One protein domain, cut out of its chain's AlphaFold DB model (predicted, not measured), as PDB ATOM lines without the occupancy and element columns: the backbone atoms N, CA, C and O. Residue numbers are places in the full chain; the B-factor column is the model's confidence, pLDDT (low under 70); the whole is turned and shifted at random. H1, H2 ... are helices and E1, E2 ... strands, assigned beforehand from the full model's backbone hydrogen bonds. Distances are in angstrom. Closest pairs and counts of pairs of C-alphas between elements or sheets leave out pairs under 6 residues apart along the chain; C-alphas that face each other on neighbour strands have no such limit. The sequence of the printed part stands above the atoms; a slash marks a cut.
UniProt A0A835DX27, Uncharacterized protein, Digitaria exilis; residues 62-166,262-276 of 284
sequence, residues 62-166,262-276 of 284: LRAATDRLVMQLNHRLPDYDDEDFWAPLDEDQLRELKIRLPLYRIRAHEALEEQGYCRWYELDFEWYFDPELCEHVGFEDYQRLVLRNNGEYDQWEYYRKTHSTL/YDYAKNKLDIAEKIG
ATOM      1  N   LEU A  62     224.015 174.240  90.515       47.34
ATOM      2  CA  LEU A  62     223.821 173.177  91.490       47.34
ATOM      3  C   LEU A  62     225.144 172.837  92.183       47.34
ATOM      4  O   LEU A  62     225.181 172.756  93.411       47.34
ATOM      5  N   ARG A  63     226.242 172.707  91.428       50.62
ATOM      6  CA  ARG A  63     227.593 172.475  91.965       50.62
ATOM      7  C   ARG A  63     228.090 173.648  92.808       50.62
ATOM      8  O   ARG A  63     228.645 173.428  93.874       50.62
ATOM      9  N   ALA A  64     227.857 174.888  92.394       52.12
ATOM     10  CA  ALA A  64     228.283 176.059  93.155       52.12
ATOM     11  C   ALA A  64     227.472 176.255  94.449       52.12
ATOM     12  O   ALA A  64     228.026 176.640  95.482       52.12
ATOM     13  N   ALA A  65     226.163 175.996  94.414       46.66
ATOM     14  CA  ALA A  65     225.303 176.032  95.594       46.66
ATOM     15  C   ALA A  65     225.671 174.913  96.570       46.66
ATOM     16  O   ALA A  65     225.799 175.150  97.769       46.66
ATOM     17  N   THR A  66     225.937 173.729  96.028       44.50
ATOM     18  CA  THR A  66     226.539 172.597  96.727       44.50
ATOM     19  C   THR A  66     227.842 172.993  97.415       44.50
ATOM     20  O   THR A  66     227.926 172.895  98.632       44.50
ATOM     21  N   ASP A  67     228.823 173.518  96.679       48.88
ATOM     22  CA  ASP A  67     230.128 173.895  97.224       48.88
ATOM     23  C   ASP A  67     229.992 174.975  98.311       48.88
ATOM     24  O   ASP A  67     230.709 174.956  99.313       48.88
ATOM     25  N   ARG A  68     229.030 175.900  98.172       46.88
ATOM     26  CA  ARG A  68     228.705 176.882  99.219       46.88
ATOM     27  C   ARG A  68     228.112 176.246 100.464       46.88
ATOM     28  O   ARG A  68     228.512 176.633 101.559       46.88
ATOM     29  N   LEU A  69     227.178 175.312 100.314       43.47
ATOM     30  CA  LEU A  69     226.601 174.588 101.443       43.47
ATOM     31  C   LEU A  69     227.707 173.796 102.140       43.47
ATOM     32  O   LEU A  69     227.916 173.979 103.330       43.47
ATOM     33  N   VAL A  70     228.521 173.054 101.391       44.94
ATOM     34  CA  VAL A  70     229.724 172.360 101.876       44.94
ATOM     35  C   VAL A  70     230.657 173.292 102.659       44.94
ATOM     36  O   VAL A  70     231.118 172.934 103.739       44.94
ATOM     37  N   MET A  71     230.920 174.505 102.162       45.69
ATOM     38  CA  MET A  71     231.731 175.492 102.884       45.69
ATOM     39  C   MET A  71     231.061 176.009 104.162       45.69
ATOM     40  O   MET A  71     231.758 176.254 105.140       45.69
ATOM     41  N   GLN A  72     229.739 176.180 104.171       39.69
ATOM     42  CA  GLN A  72     228.975 176.605 105.353       39.69
ATOM     43  C   GLN A  72     228.862 175.504 106.415       39.69
ATOM     44  O   GLN A  72     228.646 175.795 107.587       39.69
ATOM     45  N   LEU A  73     229.036 174.255 105.996       40.34
ATOM     46  CA  LEU A  73     228.979 173.048 106.816       40.34
ATOM     47  C   LEU A  73     230.331 172.488 107.181       40.34
ATOM     48  O   LEU A  73     230.401 171.457 107.849       40.34
ATOM     49  N   ASN A  74     231.403 173.147 106.746       45.88
ATOM     50  CA  ASN A  74     232.699 172.953 107.354       45.88
ATOM     51  C   ASN A  74     232.590 173.376 108.823       45.88
ATOM     52  O   ASN A  74     233.043 174.444 109.222       45.88
ATOM     53  N   HIS A  75     232.115 172.454 109.650       51.31
ATOM     54  CA  HIS A  75     232.567 172.254 111.015       51.31
ATOM     55  C   HIS A  75     234.011 171.734 110.979       51.31
ATOM     56  O   HIS A  75     234.349 170.754 111.637       51.31
ATOM     57  N   ARG A  76     234.862 172.332 110.131       54.31
ATOM     58  CA  ARG A  76     236.283 172.017 110.129       54.31
ATOM     59  C   ARG A  76     236.795 172.382 111.504       54.31
ATOM     60  O   ARG A  76     236.411 173.413 112.058       54.31
ATOM     61  N   LEU A  77     237.652 171.510 112.023       62.47
ATOM     62  CA  LEU A  77     238.488 171.858 113.154       62.47
ATOM     63  C   LEU A  77     239.107 173.236 112.908       62.47
ATOM     64  O   LEU A  77     239.383 173.564 111.745       62.47
ATOM     65  N   PRO A  78     239.302 174.031 113.970       65.69
ATOM     66  CA  PRO A  78     240.025 175.281 113.847       65.69
ATOM     67  C   PRO A  78     241.341 175.080 113.098       65.69
ATOM     68  O   PRO A  78     241.949 174.003 113.163       65.69
ATOM     69  N   ASP A  79     241.761 176.109 112.364       72.88
ATOM     70  CA  ASP A  79     243.041 176.082 111.665       72.88
ATOM     71  C   ASP A  79     244.174 175.745 112.656       72.88
ATOM     72  O   ASP A  79     244.067 175.964 113.863       72.88
ATOM     73  N   TYR A  80     245.263 175.147 112.164       68.69
ATOM     74  CA  TYR A  80     246.367 174.681 113.018       68.69
ATOM     75  C   TYR A  80     247.079 175.800 113.797       68.69
ATOM     76  O   TYR A  80     247.891 175.504 114.668       68.69
ATOM     77  N   ASP A  81     246.818 177.064 113.466       75.06
ATOM     78  CA  ASP A  81     247.306 178.249 114.170       75.06
ATOM     79  C   ASP A  81     246.352 178.748 115.273       75.06
ATOM     80  O   ASP A  81     246.658 179.737 115.941       75.06
ATOM     81  N   ASP A  82     245.229 178.060 115.513       82.56
ATOM     82  CA  ASP A  82     244.405 178.244 116.709       82.56
ATOM     83  C   ASP A  82     245.114 177.624 117.924       82.56
ATOM     84  O   ASP A  82     244.854 176.493 118.347       82.56
ATOM     85  N   GLU A  83     246.074 178.381 118.456       82.62
ATOM     86  CA  GLU A  83     246.907 177.988 119.595       82.62
ATOM     87  C   GLU A  83     246.071 177.630 120.834       82.62
ATOM     88  O   GLU A  83     246.511 176.809 121.634       82.62
ATOM     89  N   ASP A  84     244.871 178.202 120.991       84.88
ATOM     90  CA  ASP A  84     243.987 177.914 122.124       84.88
ATOM     91  C   ASP A  84     243.312 176.543 121.960       84.88
ATOM     92  O   ASP A  84     243.214 175.785 122.925       84.88
ATOM     93  N   PHE A  85     242.872 176.188 120.747       84.25
ATOM     94  CA  PHE A  85     242.276 174.880 120.463       84.25
ATOM     95  C   PHE A  85     243.311 173.747 120.523       84.25
ATOM     96  O   PHE A  85     243.068 172.696 121.129       84.25
ATOM     97  N   TRP A  86     244.473 173.955 119.900       84.62
ATOM     98  CA  TRP A  86     245.533 172.948 119.796       84.62
ATOM     99  C   TRP A  86     246.470 172.917 121.012       84.62
ATOM    100  O   TRP A  86     247.356 172.057 121.071       84.62
ATOM    101  N   ALA A  87     246.261 173.796 122.001       87.25
ATOM    102  CA  ALA A  87     247.048 173.829 123.226       87.25
ATOM    103  C   ALA A  87     247.083 172.459 123.927       87.25
ATOM    104  O   ALA A  87     246.057 171.767 124.014       87.25
ATOM    105  N   PRO A  88     248.249 172.067 124.473       87.75
ATOM    106  CA  PRO A  88     248.342 170.888 125.312       87.75
ATOM    107  C   PRO A  88     247.551 171.091 126.607       87.75
ATOM    108  O   PRO A  88     247.509 172.195 127.154       87.75
ATOM    109  N   LEU A  89     246.978 170.010 127.132       85.31
ATOM    110  CA  LEU A  89     246.316 170.030 128.437       85.31
ATOM    111  C   LEU A  89     247.287 170.450 129.548       85.31
ATOM    112  O   LEU A  89     248.409 169.940 129.639       85.31
ATOM    113  N   ASP A  90     246.825 171.322 130.441       90.38
ATOM    114  CA  ASP A  90     247.557 171.640 131.664       90.38
ATOM    115  C   ASP A  90     247.548 170.463 132.666       90.38
ATOM    116  O   ASP A  90     246.907 169.426 132.459       90.38
ATOM    117  N   GLU A  91     248.291 170.589 133.772       88.00
ATOM    118  CA  GLU A  91     248.402 169.511 134.763       88.00
ATOM    119  C   GLU A  91     247.062 169.114 135.395       88.00
ATOM    120  O   GLU A  91     246.875 167.936 135.715       88.00
ATOM    121  N   ASP A  92     246.146 170.060 135.595       90.00
ATOM    122  CA  ASP A  92     244.861 169.812 136.243       90.00
ATOM    123  C   ASP A  92     243.876 169.178 135.261       90.00
ATOM    124  O   ASP A  92     243.266 168.154 135.579       90.00
ATOM    125  N   GLN A  93     243.809 169.695 134.035       85.81
ATOM    126  CA  GLN A  93     243.031 169.118 132.943       85.81
ATOM    127  C   GLN A  93     243.499 167.696 132.612       85.81
ATOM    128  O   GLN A  93     242.688 166.776 132.487       85.81
ATOM    129  N   LEU A  94     244.816 167.476 132.534       84.31
ATOM    130  CA  LEU A  94     245.391 166.157 132.291       84.31
ATOM    131  C   LEU A  94     245.076 165.191 133.438       84.31
ATOM    132  O   LEU A  94     244.823 164.007 133.205       84.31
ATOM    133  N   ARG A  95     245.098 165.672 134.686       80.50
ATOM    134  CA  ARG A  95     244.737 164.873 135.864       80.50
ATOM    135  C   ARG A  95     243.263 164.484 135.832       80.50
ATOM    136  O   ARG A  95     242.954 163.325 136.101       80.50
ATOM    137  N   GLU A  96     242.378 165.408 135.471       86.88
ATOM    138  CA  GLU A  96     240.948 165.138 135.326       86.88
ATOM    139  C   GLU A  96     240.685 164.127 134.202       86.88
ATOM    140  O   GLU A  96     240.030 163.108 134.431       86.88
ATOM    141  N   LEU A  97     241.268 164.333 133.019       82.00
ATOM    142  CA  LEU A  97     241.138 163.421 131.883       82.00
ATOM    143  C   LEU A  97     241.634 162.008 132.234       82.00
ATOM    144  O   LEU A  97     240.960 161.017 131.947       82.00
ATOM    145  N   LYS A  98     242.767 161.903 132.943       77.31
ATOM    146  CA  LYS A  98     243.309 160.628 133.448       77.31
ATOM    147  C   LYS A  98     242.398 159.925 134.455       77.31
ATOM    148  O   LYS A  98     242.575 158.729 134.662       77.31
ATOM    149  N   ILE A  99     241.444 160.623 135.068       79.81
ATOM    150  CA  ILE A  99     240.414 160.026 135.926       79.81
ATOM    151  C   ILE A  99     239.182 159.639 135.098       79.81
ATOM    152  O   ILE A  99     238.663 158.536 135.271       79.81
ATOM    153  N   ARG A 100     238.724 160.502 134.178       84.81
ATOM    154  CA  ARG A 100     237.518 160.254 133.365       84.81
ATOM    155  C   ARG A 100     237.683 159.081 132.395       84.81
ATOM    156  O   ARG A 100     236.817 158.210 132.353       84.81
ATOM    157  N   LEU A 101     238.795 159.005 131.655       80.31
ATOM    158  CA  LEU A 101     238.974 157.974 130.621       80.31
ATOM    159  C   LEU A 101     238.952 156.537 131.173       80.31
ATOM    160  O   LEU A 101     238.262 155.697 130.591       80.31
ATOM    161  N   PRO A 102     239.629 156.212 132.295       76.38
ATOM    162  CA  PRO A 102     239.494 154.895 132.912       76.38
ATOM    163  C   PRO A 102     238.066 154.565 133.350       76.38
ATOM    164  O   PRO A 102     237.662 153.414 133.224       76.38
ATOM    165  N   LEU A 103     237.279 155.546 133.814       76.75
ATOM    166  CA  LEU A 103     235.879 155.312 134.186       76.75
ATOM    167  C   LEU A 103     235.042 154.881 132.978       76.75
ATOM    168  O   LEU A 103     234.275 153.927 133.089       76.75
ATOM    169  N   TYR A 104     235.223 155.523 131.819       77.69
ATOM    170  CA  TYR A 104     234.559 155.092 130.586       77.69
ATOM    171  C   TYR A 104     234.986 153.681 130.173       77.69
ATOM    172  O   TYR A 104     234.144 152.884 129.774       77.69
ATOM    173  N   ARG A 105     236.274 153.338 130.318       75.12
ATOM    174  CA  ARG A 105     236.779 151.986 130.020       75.12
ATOM    175  C   ARG A 105     236.171 150.926 130.937       75.12
ATOM    176  O   ARG A 105     235.780 149.873 130.451       75.12
ATOM    177  N   ILE A 106     236.058 151.205 132.237       75.62
ATOM    178  CA  ILE A 106     235.422 150.292 133.202       75.62
ATOM    179  C   ILE A 106     233.958 150.055 132.818       75.62
ATOM    180  O   ILE A 106     233.540 148.908 132.702       75.62
ATOM    181  N   ARG A 107     233.202 151.121 132.528       77.81
ATOM    182  CA  ARG A 107     231.804 150.999 132.083       77.81
ATOM    183  C   ARG A 107     231.674 150.255 130.756       77.81
ATOM    184  O   ARG A 107     230.748 149.473 130.588       77.81
ATOM    185  N   ALA A 108     232.604 150.469 129.822       71.19
ATOM    186  CA  ALA A 108     232.651 149.722 128.568       71.19
ATOM    187  C   ALA A 108     232.825 148.222 128.820       71.19
ATOM    188  O   ALA A 108     232.104 147.421 128.236       71.19
ATOM    189  N   HIS A 109     233.743 147.852 129.717       67.81
ATOM    190  CA  HIS A 109     233.930 146.465 130.131       67.81
ATOM    191  C   HIS A 109     232.648 145.873 130.728       67.81
ATOM    192  O   HIS A 109     232.210 144.826 130.263       67.81
ATOM    193  N   GLU A 110     232.013 146.554 131.685       67.62
ATOM    194  CA  GLU A 110     230.758 146.100 132.304       67.62
ATOM    195  C   GLU A 110     229.641 145.906 131.259       67.62
ATOM    196  O   GLU A 110     229.030 144.840 131.182       67.62
ATOM    197  N   ALA A 111     229.427 146.896 130.386       66.44
ATOM    198  CA  ALA A 111     228.382 146.853 129.362       66.44
ATOM    199  C   ALA A 111     228.610 145.762 128.296       66.44
ATOM    200  O   ALA A 111     227.653 145.254 127.704       66.44
ATOM    201  N   LEU A 112     229.868 145.418 128.007       60.03
ATOM    202  CA  LEU A 112     230.230 144.389 127.028       60.03
ATOM    203  C   LEU A 112     230.226 142.979 127.636       60.03
ATOM    204  O   LEU A 112     229.840 142.031 126.946       60.03
ATOM    205  N   GLU A 113     230.566 142.836 128.922       60.34
ATOM    206  CA  GLU A 113     230.384 141.584 129.667       60.34
ATOM    207  C   GLU A 113     228.904 141.169 129.711       60.34
ATOM    208  O   GLU A 113     228.592 140.004 129.457       60.34
ATOM    209  N   GLU A 114     227.980 142.115 129.926       60.06
ATOM    210  CA  GLU A 114     226.529 141.858 129.865       60.06
ATOM    211  C   GLU A 114     226.066 141.326 128.499       60.06
ATOM    212  O   GLU A 114     225.139 140.518 128.418       60.06
ATOM    213  N   GLN A 115     226.736 141.728 127.417       56.94
ATOM    214  CA  GLN A 115     226.447 141.282 126.050       56.94
ATOM    215  C   GLN A 115     227.148 139.957 125.686       56.94
ATOM    216  O   GLN A 115     227.074 139.513 124.541       56.94
ATOM    217  N   GLY A 116     227.819 139.301 126.643       50.59
ATOM    218  CA  GLY A 116     228.512 138.025 126.440       50.59
ATOM    219  C   GLY A 116     229.853 138.140 125.705       50.59
ATOM    220  O   GLY A 116     230.434 137.117 125.329       50.59
ATOM    221  N   TYR A 117     230.366 139.358 125.509       47.69
ATOM    222  CA  TYR A 117     231.659 139.617 124.878       47.69
ATOM    223  C   TYR A 117     232.777 139.612 125.926       47.69
ATOM    224  O   TYR A 117     233.266 140.652 126.352       47.69
ATOM    225  N   CYS A 118     233.231 138.427 126.332       43.75
ATOM    226  CA  CYS A 118     234.440 138.305 127.146       43.75
ATOM    227  C   CYS A 118     235.654 138.048 126.247       43.75
ATOM    228  O   CYS A 118     235.883 136.910 125.822       43.75
ATOM    229  N   ARG A 119     236.482 139.068 125.992       40.47
ATOM    230  CA  ARG A 119     237.853 138.834 125.519       40.47
ATOM    231  C   ARG A 119     238.839 139.802 126.175       40.47
ATOM    232  O   ARG A 119     238.726 141.017 126.080       40.47
ATOM    233  N   TRP A 120     239.777 139.215 126.909       36.25
ATOM    234  CA  TRP A 120     240.827 139.885 127.662       36.25
ATOM    235  C   TRP A 120     241.946 140.307 126.714       36.25
ATOM    236  O   TRP A 120     242.700 139.426 126.340       36.25
ATOM    237  N   TYR A 121     242.031 141.590 126.343       41.50
ATOM    238  CA  TYR A 121     243.240 142.418 126.143       41.50
ATOM    239  C   TYR A 121     242.776 143.836 125.745       41.50
ATOM    240  O   TYR A 121     241.960 143.983 124.845       41.50
ATOM    241  N   GLU A 122     243.313 144.899 126.361       42.59
ATOM    242  CA  GLU A 122     242.974 146.308 126.034       42.59
ATOM    243  C   GLU A 122     243.238 146.691 124.555       42.59
ATOM    244  O   GLU A 122     242.760 147.719 124.073       42.59
ATOM    245  N   LEU A 123     244.002 145.867 123.827       42.88
ATOM    246  CA  LEU A 123     244.309 146.013 122.400       42.88
ATOM    247  C   LEU A 123     243.191 145.509 121.469       42.88
ATOM    248  O   LEU A 123     243.188 145.894 120.303       42.88
ATOM    249  N   ASP A 124     242.253 144.705 121.977       51.22
ATOM    250  CA  ASP A 124     241.172 144.094 121.189       51.22
ATOM    251  C   ASP A 124     239.900 144.959 121.145       51.22
ATOM    252  O   ASP A 124     238.920 144.586 120.502       51.22
ATOM    253  N   PHE A 125     239.890 146.123 121.805       58.53
ATOM    254  CA  PHE A 125     238.774 147.051 121.669       58.53
ATOM    255  C   PHE A 125     238.780 147.708 120.293       58.53
ATOM    256  O   PHE A 125     239.721 148.421 119.931       58.53
ATOM    257  N   GLU A 126     237.686 147.503 119.562       75.56
ATOM    258  CA  GLU A 126     237.409 148.182 118.298       75.56
ATOM    259  C   GLU A 126     237.359 149.703 118.486       75.56
ATOM    260  O   GLU A 126     237.824 150.430 117.618       75.56
ATOM    261  N   TRP A 127     236.891 150.191 119.638       84.25
ATOM    262  CA  TRP A 127     236.806 151.615 119.966       84.25
ATOM    263  C   TRP A 127     237.805 152.001 121.058       84.25
ATOM    264  O   TRP A 127     237.905 151.333 122.086       84.25
ATOM    265  N   TYR A 128     238.544 153.092 120.863       83.00
ATOM    266  CA  TYR A 128     239.567 153.554 121.801       83.00
ATOM    267  C   TYR A 128     239.600 155.079 121.899       83.00
ATOM    268  O   TYR A 128     239.140 155.782 121.006       83.00
ATOM    269  N   PHE A 129     240.160 155.589 122.998       85.62
ATOM    270  CA  PHE A 129     240.475 157.011 123.122       85.62
ATOM    271  C   PHE A 129     241.833 157.280 122.481       85.62
ATOM    272  O   PHE A 129     242.839 156.727 122.940       85.62
ATOM    273  N   ASP A 130     241.847 158.078 121.417       85.75
ATOM    274  CA  ASP A 130     243.047 158.350 120.635       85.75
ATOM    275  C   ASP A 130     244.050 159.192 121.443       85.75
ATOM    276  O   ASP A 130     243.685 160.281 121.896       85.75
ATOM    277  N   PRO A 131     245.289 158.708 121.666       83.19
ATOM    278  CA  PRO A 131     246.281 159.431 122.453       83.19
ATOM    279  C   PRO A 131     246.592 160.828 121.916       83.19
ATOM    280  O   PRO A 131     246.730 161.732 122.729       83.19
ATOM    281  N   GLU A 132     246.640 161.017 120.593       84.31
ATOM    282  CA  GLU A 132     246.954 162.315 119.982       84.31
ATOM    283  C   GLU A 132     245.830 163.319 120.284       84.31
ATOM    284  O   GLU A 132     246.066 164.424 120.761       84.31
ATOM    285  N   LEU A 133     244.569 162.901 120.140       83.56
ATOM    286  CA  LEU A 133     243.415 163.746 120.488       83.56
ATOM    287  C   LEU A 133     243.295 163.991 122.000       83.56
ATOM    288  O   LEU A 133     242.700 164.977 122.439       83.56
ATOM    289  N   CYS A 134     243.843 163.089 122.814       85.31
ATOM    290  CA  CYS A 134     243.923 163.244 124.263       85.31
ATOM    291  C   CYS A 134     245.025 164.209 124.710       85.31
ATOM    292  O   CYS A 134     245.113 164.439 125.910       85.31
ATOM    293  N   GLU A 135     245.853 164.748 123.811       84.81
ATOM    294  CA  GLU A 135     246.859 165.761 124.153       84.81
ATOM    295  C   GLU A 135     246.298 167.184 124.060       84.81
ATOM    296  O   GLU A 135     246.719 168.045 124.831       84.81
ATOM    297  N   HIS A 136     245.312 167.416 123.189       84.88
ATOM    298  CA  HIS A 136     244.784 168.751 122.906       84.88
ATOM    299  C   HIS A 136     243.515 169.074 123.703       84.88
ATOM    300  O   HIS A 136     242.612 168.239 123.850       84.88
ATOM    301  N   VAL A 137     243.424 170.317 124.183       86.12
ATOM    302  CA  VAL A 137     242.285 170.812 124.973       86.12
ATOM    303  C   VAL A 137     241.011 170.975 124.143       86.12
ATOM    304  O   VAL A 137     239.921 170.726 124.656       86.12
ATOM    305  N   GLY A 138     241.139 171.322 122.859       83.62
ATOM    306  CA  GLY A 138     240.018 171.669 121.986       83.62
ATOM    307  C   GLY A 138     239.044 170.532 121.675       83.62
ATOM    308  O   GLY A 138     237.907 170.789 121.289       83.62
ATOM    309  N   PHE A 139     239.447 169.274 121.866       85.62
ATOM    310  CA  PHE A 139     238.560 168.139 121.618       85.62
ATOM    311  C   PHE A 139     237.609 167.871 122.790       85.62
ATOM    312  O   PHE A 139     237.940 168.035 123.964       85.62
ATOM    313  N   GLU A 140     236.427 167.359 122.486       89.12
ATOM    314  CA  GLU A 140     235.527 166.755 123.464       89.12
ATOM    315  C   GLU A 140     235.865 165.276 123.688       89.12
ATOM    316  O   GLU A 140     236.446 164.611 122.827       89.12
ATOM    317  N   ASP A 141     235.452 164.708 124.829       89.88
ATOM    318  CA  ASP A 141     235.652 163.276 125.110       89.88
ATOM    319  C   ASP A 141     235.032 162.391 124.002       89.88
ATOM    320  O   ASP A 141     235.608 161.361 123.652       89.88
ATOM    321  N   TYR A 142     233.920 162.819 123.382       90.31
ATOM    322  CA  TYR A 142     233.306 162.132 122.234       90.31
ATOM    323  C   TYR A 142     234.209 162.134 120.993       90.31
ATOM    324  O   TYR A 142     234.327 161.126 120.295       90.31
ATOM    325  N   GLN A 143     234.874 163.254 120.705       88.44
ATOM    326  CA  GLN A 143     235.783 163.369 119.560       88.44
ATOM    327  C   GLN A 143     237.048 162.531 119.761       88.44
ATOM    328  O   GLN A 143     237.571 161.980 118.797       88.44
ATOM    329  N   ARG A 144     237.493 162.373 121.017       89.81
ATOM    330  CA  ARG A 144     238.620 161.505 121.390       89.81
ATOM    331  C   ARG A 144     238.321 160.017 121.193       89.81
ATOM    332  O   ARG A 144     239.263 159.246 121.055       89.81
ATOM    333  N   LEU A 145     237.049 159.604 121.191       89.56
ATOM    334  CA  LEU A 145     236.634 158.222 120.940       89.56
ATOM    335  C   LEU A 145     236.657 157.909 119.433       89.56
ATOM    336  O   LEU A 145     235.943 158.531 118.644       89.56
ATOM    337  N   VAL A 146     237.457 156.921 119.034       86.75
ATOM    338  CA  VAL A 146     237.736 156.585 117.630       86.75
ATOM    339  C   VAL A 146     237.691 155.069 117.415       86.75
ATOM    340  O   VAL A 146     238.110 154.294 118.276       86.75
ATOM    341  N   LEU A 147     237.203 154.642 116.247       85.44
ATOM    342  CA  LEU A 147     237.250 153.246 115.808       85.44
ATOM    343  C   LEU A 147     238.645 152.895 115.263       85.44
ATOM    344  O   LEU A 147     239.180 153.596 114.400       85.44
ATOM    345  N   ARG A 148     239.221 151.772 115.692       83.00
ATOM    346  CA  ARG A 148     240.429 151.189 115.095       83.00
ATOM    347  C   ARG A 148     240.156 150.747 113.665       83.00
ATOM    348  O   ARG A 148     239.111 150.179 113.369       83.00
ATOM    349  N   ASN A 149     241.136 150.933 112.787       82.31
ATOM    350  CA  ASN A 149     241.023 150.432 111.424       82.31
ATOM    351  C   ASN A 149     240.999 148.897 111.413       82.31
ATOM    352  O   ASN A 149     242.035 148.255 111.586       82.31
ATOM    353  N   ASN A 150     239.821 148.324 111.196       77.12
ATOM    354  CA  ASN A 150     239.605 146.890 111.022       77.12
ATOM    355  C   ASN A 150     239.322 146.516 109.550       77.12
ATOM    356  O   ASN A 150     239.096 145.346 109.250       77.12
ATOM    357  N   GLY A 151     239.350 147.490 108.632       72.94
ATOM    358  CA  GLY A 151     239.066 147.298 107.209       72.94
ATOM    359  C   GLY A 151     237.582 147.145 106.848       72.94
ATOM    360  O   GLY A 151     237.288 146.868 105.689       72.94
ATOM    361  N   GLU A 152     236.651 147.317 107.792       74.69
ATOM    362  CA  GLU A 152     235.202 147.221 107.522       74.69
ATOM    363  C   GLU A 152     234.606 148.494 106.894       74.69
ATOM    364  O   GLU A 152     233.525 148.450 106.303       74.69
ATOM    365  N   TYR A 153     235.304 149.624 107.021       70.88
ATOM    366  CA  TYR A 153     234.871 150.934 106.538       70.88
ATOM    367  C   TYR A 153     235.798 151.407 105.416       70.88
ATOM    368  O   TYR A 153     236.981 151.670 105.641       70.88
ATOM    369  N   ASP A 154     235.258 151.571 104.208       65.19
ATOM    370  CA  ASP A 154     236.041 151.924 103.011       65.19
ATOM    371  C   ASP A 154     236.708 153.295 103.079       65.19
ATOM    372  O   ASP A 154     237.762 153.523 102.488       65.19
ATOM    373  N   GLN A 155     236.088 154.221 103.804       68.69
ATOM    374  CA  GLN A 155     236.582 155.579 103.995       68.69
ATOM    375  C   GLN A 155     237.008 155.803 105.448       68.69
ATOM    376  O   GLN A 155     236.936 156.921 105.946       68.69
ATOM    377  N   TRP A 156     237.474 154.754 106.137       76.69
ATOM    378  CA  TRP A 156     237.877 154.834 107.546       76.69
ATOM    379  C   TRP A 156     238.820 156.012 107.843       76.69
ATOM    380  O   TRP A 156     238.617 156.732 108.816       76.69
ATOM    381  N   GLU A 157     239.820 156.260 106.986       73.12
ATOM    382  CA  GLU A 157     240.738 157.402 107.147       73.12
ATOM    383  C   GLU A 157     240.013 158.750 107.111       73.12
ATOM    384  O   GLU A 157     240.404 159.674 107.821       73.12
ATOM    385  N   TYR A 158     238.969 158.873 106.291       72.25
ATOM    386  CA  TYR A 158     238.136 160.068 106.246       72.25
ATOM    387  C   TYR A 158     237.304 160.176 107.528       72.25
ATOM    388  O   TYR A 158     237.394 161.190 108.209       72.25
ATOM    389  N   TYR A 159     236.605 159.108 107.924       74.69
ATOM    390  CA  TYR A 159     235.745 159.076 109.119       74.69
ATOM    391  C   TYR A 159     236.509 159.350 110.417       74.69
ATOM    392  O   TYR A 159     236.005 160.012 111.318       74.69
ATOM    393  N   ARG A 160     237.759 158.884 110.508       75.25
ATOM    394  CA  ARG A 160     238.641 159.201 111.633       75.25
ATOM    395  C   ARG A 160     238.999 160.689 111.680       75.25
ATOM    396  O   ARG A 160     239.088 161.248 112.768       75.25
ATOM    397  N   LYS A 161     239.228 161.308 110.519       77.12
ATOM    398  CA  LYS A 161     239.704 162.695 110.378       77.12
ATOM    399  C   LYS A 161     238.597 163.740 110.369       77.12
ATOM    400  O   LYS A 161     238.910 164.924 110.449       77.12
ATOM    401  N   THR A 162     237.327 163.346 110.258       69.62
ATOM    402  CA  THR A 162     236.222 164.305 110.396       69.62
ATOM    403  C   THR A 162     236.180 164.886 111.803       69.62
ATOM    404  O   THR A 162     235.773 166.032 111.961       69.62
ATOM    405  N   HIS A 163     236.617 164.116 112.811       74.19
ATOM    406  CA  HIS A 163     236.564 164.496 114.224       74.19
ATOM    407  C   HIS A 163     235.195 165.081 114.607       74.19
ATOM    408  O   HIS A 163     235.115 166.052 115.358       74.19
ATOM    409  N   SER A 164     234.121 164.494 114.066       79.62
ATOM    410  CA  SER A 164     232.759 164.991 114.243       79.62
ATOM    411  C   SER A 164     232.387 165.094 115.721       79.62
ATOM    412  O   SER A 164     232.762 164.245 116.545       79.62
ATOM    413  N   THR A 165     231.681 166.171 116.055       83.94
ATOM    414  CA  THR A 165     231.173 166.412 117.404       83.94
ATOM    415  C   THR A 165     230.011 165.473 117.702       83.94
ATOM    416  O   THR A 165     229.392 164.910 116.797       83.94
ATOM    417  N   LEU A 166     229.674 165.330 118.985       83.88
ATOM    418  CA  LEU A 166     228.495 164.563 119.382       83.88
ATOM    419  C   LEU A 166     227.233 165.080 118.683       83.88
ATOM    420  O   LEU A 166     226.458 164.305 118.130       83.88
ATOM    421  N   TYR A 262     227.216 156.644 108.072       78.69
ATOM    422  CA  TYR A 262     226.029 156.400 108.893       78.69
ATOM    423  C   TYR A 262     226.235 155.242 109.868       78.69
ATOM    424  O   TYR A 262     225.999 155.400 111.065       78.69
ATOM    425  N   ASP A 263     226.768 154.117 109.391       83.25
ATOM    426  CA  ASP A 263     227.080 152.972 110.250       83.25
ATOM    427  C   ASP A 263     228.170 153.303 111.279       83.25
ATOM    428  O   ASP A 263     228.182 152.752 112.379       83.25
ATOM    429  N   TYR A 264     229.109 154.188 110.932       84.69
ATOM    430  CA  TYR A 264     230.156 154.653 111.841       84.69
ATOM    431  C   TYR A 264     229.568 155.545 112.937       84.69
ATOM    432  O   TYR A 264     229.732 155.241 114.117       84.69
ATOM    433  N   ALA A 265     228.860 156.610 112.553       82.44
ATOM    434  CA  ALA A 265     228.271 157.591 113.455       82.44
ATOM    435  C   ALA A 265     227.252 156.936 114.394       82.44
ATOM    436  O   ALA A 265     227.313 157.130 115.605       82.44
ATOM    437  N   LYS A 266     226.375 156.074 113.866       87.06
ATOM    438  CA  LYS A 266     225.391 155.343 114.672       87.06
ATOM    439  C   LYS A 266     226.052 154.423 115.697       87.06
ATOM    440  O   LYS A 266     225.719 154.478 116.875       87.06
ATOM    441  N   ASN A 267     227.047 153.637 115.281       88.56
ATOM    442  CA  ASN A 267     227.778 152.764 116.200       88.56
ATOM    443  C   ASN A 267     228.571 153.572 117.246       88.56
ATOM    444  O   ASN A 267     228.602 153.214 118.420       88.56
ATOM    445  N   LYS A 268     229.165 154.703 116.846       90.12
ATOM    446  CA  LYS A 268     229.871 155.603 117.764       90.12
ATOM    447  C   LYS A 268     228.938 156.163 118.841       90.12
ATOM    448  O   LYS A 268     229.308 156.148 120.016       90.12
ATOM    449  N   LEU A 269     227.741 156.614 118.459       90.25
ATOM    450  CA  LEU A 269     226.707 157.093 119.384       90.25
ATOM    451  C   LEU A 269     226.266 155.992 120.358       90.25
ATOM    452  O   LEU A 269     226.265 156.227 121.565       90.25
ATOM    453  N   ASP A 270     225.986 154.786 119.857       88.69
ATOM    454  CA  ASP A 270     225.584 153.640 120.683       88.69
ATOM    455  C   ASP A 270     226.657 153.280 121.722       88.69
ATOM    456  O   ASP A 270     226.360 153.018 122.891       88.69
ATOM    457  N   ILE A 271     227.931 153.265 121.316       87.31
ATOM    458  CA  ILE A 271     229.047 153.010 122.231       87.31
ATOM    459  C   ILE A 271     229.171 154.142 123.249       87.31
ATOM    460  O   ILE A 271     229.296 153.869 124.443       87.31
ATOM    461  N   ALA A 272     229.101 155.399 122.808       89.12
ATOM    462  CA  ALA A 272     229.177 156.553 123.693       89.12
ATOM    463  C   ALA A 272     228.062 156.542 124.755       89.12
ATOM    464  O   ALA A 272     228.306 156.901 125.910       89.12
ATOM    465  N   GLU A 273     226.856 156.100 124.396       89.06
ATOM    466  CA  GLU A 273     225.734 155.960 125.326       89.06
ATOM    467  C   GLU A 273     225.997 154.840 126.337       89.06
ATOM    468  O   GLU A 273     225.918 155.058 127.548       89.06
ATOM    469  N   LYS A 274     226.404 153.657 125.860       85.81
ATOM    470  CA  LYS A 274     226.678 152.482 126.704       85.81
ATOM    471  C   LYS A 274     227.774 152.729 127.739       85.81
ATOM    472  O   LYS A 274     227.659 152.278 128.875       85.81
ATOM    473  N   ILE A 275     228.825 153.466 127.378       83.62
ATOM    474  CA  ILE A 275     229.922 153.799 128.305       83.62
ATOM    475  C   ILE A 275     229.586 155.000 129.207       83.62
ATOM    476  O   ILE A 275     230.391 155.399 130.056       83.62
ATOM    477  N   GLY A 276     228.401 155.596 129.041       84.19
ATOM    478  CA  GLY A 276     227.953 156.774 129.776       84.19
ATOM    479  C   GLY A 276     228.797 158.017 129.494       84.19
ATOM    480  O   GLY A 276     228.999 158.824 130.404       84.19
TER     481      GLY A 276
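Overview. This is residues 62 to 166 and 262 to 276 of the 284 residues of an uncharacterized protein of Digitaria exilis (UniProt A0A835DX27). A small two-stranded sheet, E1 and E2, lies in the middle of a mostly helical body, with the long helix H3, the helix H6 and the short H5 round it; H3 and H6 make a corner near their C-terminal ends, and residues 62 to 73, mostly H1, stick out as a free arm. The printed part has 120 residues, with elements in the order H1, H2, H3, E1, H4, E2, H5, H6; the sheet is antiparallel. It is only just loose, close to compact, with a radius of gyration of the C-alphas of 16.6 A and spans of 51 by 37 by 22 A.

Along the chain. Find C-alpha 62 at (223.821, 173.177, 91.490), where H1 begins; it runs 15.2 A to residue 72. Next come H2, residues 83 to 86, and H3, residues 91 to 114, 35.6 A long. E1 is residues 127 to 129, H4 141 to 144, E2 145 to 147 and H5 156 to 161. H6, residues 262 to 274, runs 18.2 A to C-alpha 274 at (226.678, 152.482, 126.704).

Arrangement. Look first at E1 and E2, where N 128 and O 146 are 2.9 A apart, within hydrogen-bond range. The closest C-alphas of E2 and H6, Leu 145 and Lys 268, are 7.9 A apart; those of E2 and H5, Val 146 and Arg 160, 6.6 A. H3 touches H6 with residues 107 to 111 alone, about perpendicular at 83 degrees; the closest C-alphas, of Ala 111 and Lys 274, are 6.5 A apart. H3 and H4 are near each other, with 5 pairs of C-alphas within 10 A. H1 and H2 are apart, and each touches no helix. Every O i to N i+4 pair is within hydrogen-bond range in H1, H5 and H6, and 18 of 20 are in H3; H2 and H4 are too short for such a pair.

Size, cuts and confidence. The C-alphas of Leu 62 and Trp 120, the two farthest apart, are 52.0 A apart. Residues 167 to 261 are not printed, and C-alphas 166 and 262 are 13.5 A apart across the cut. The links H3 to E1 and E1 to H4 are long. Among the stretches with pLDDT under 70 are residues 62 to 78 and 109 to 125.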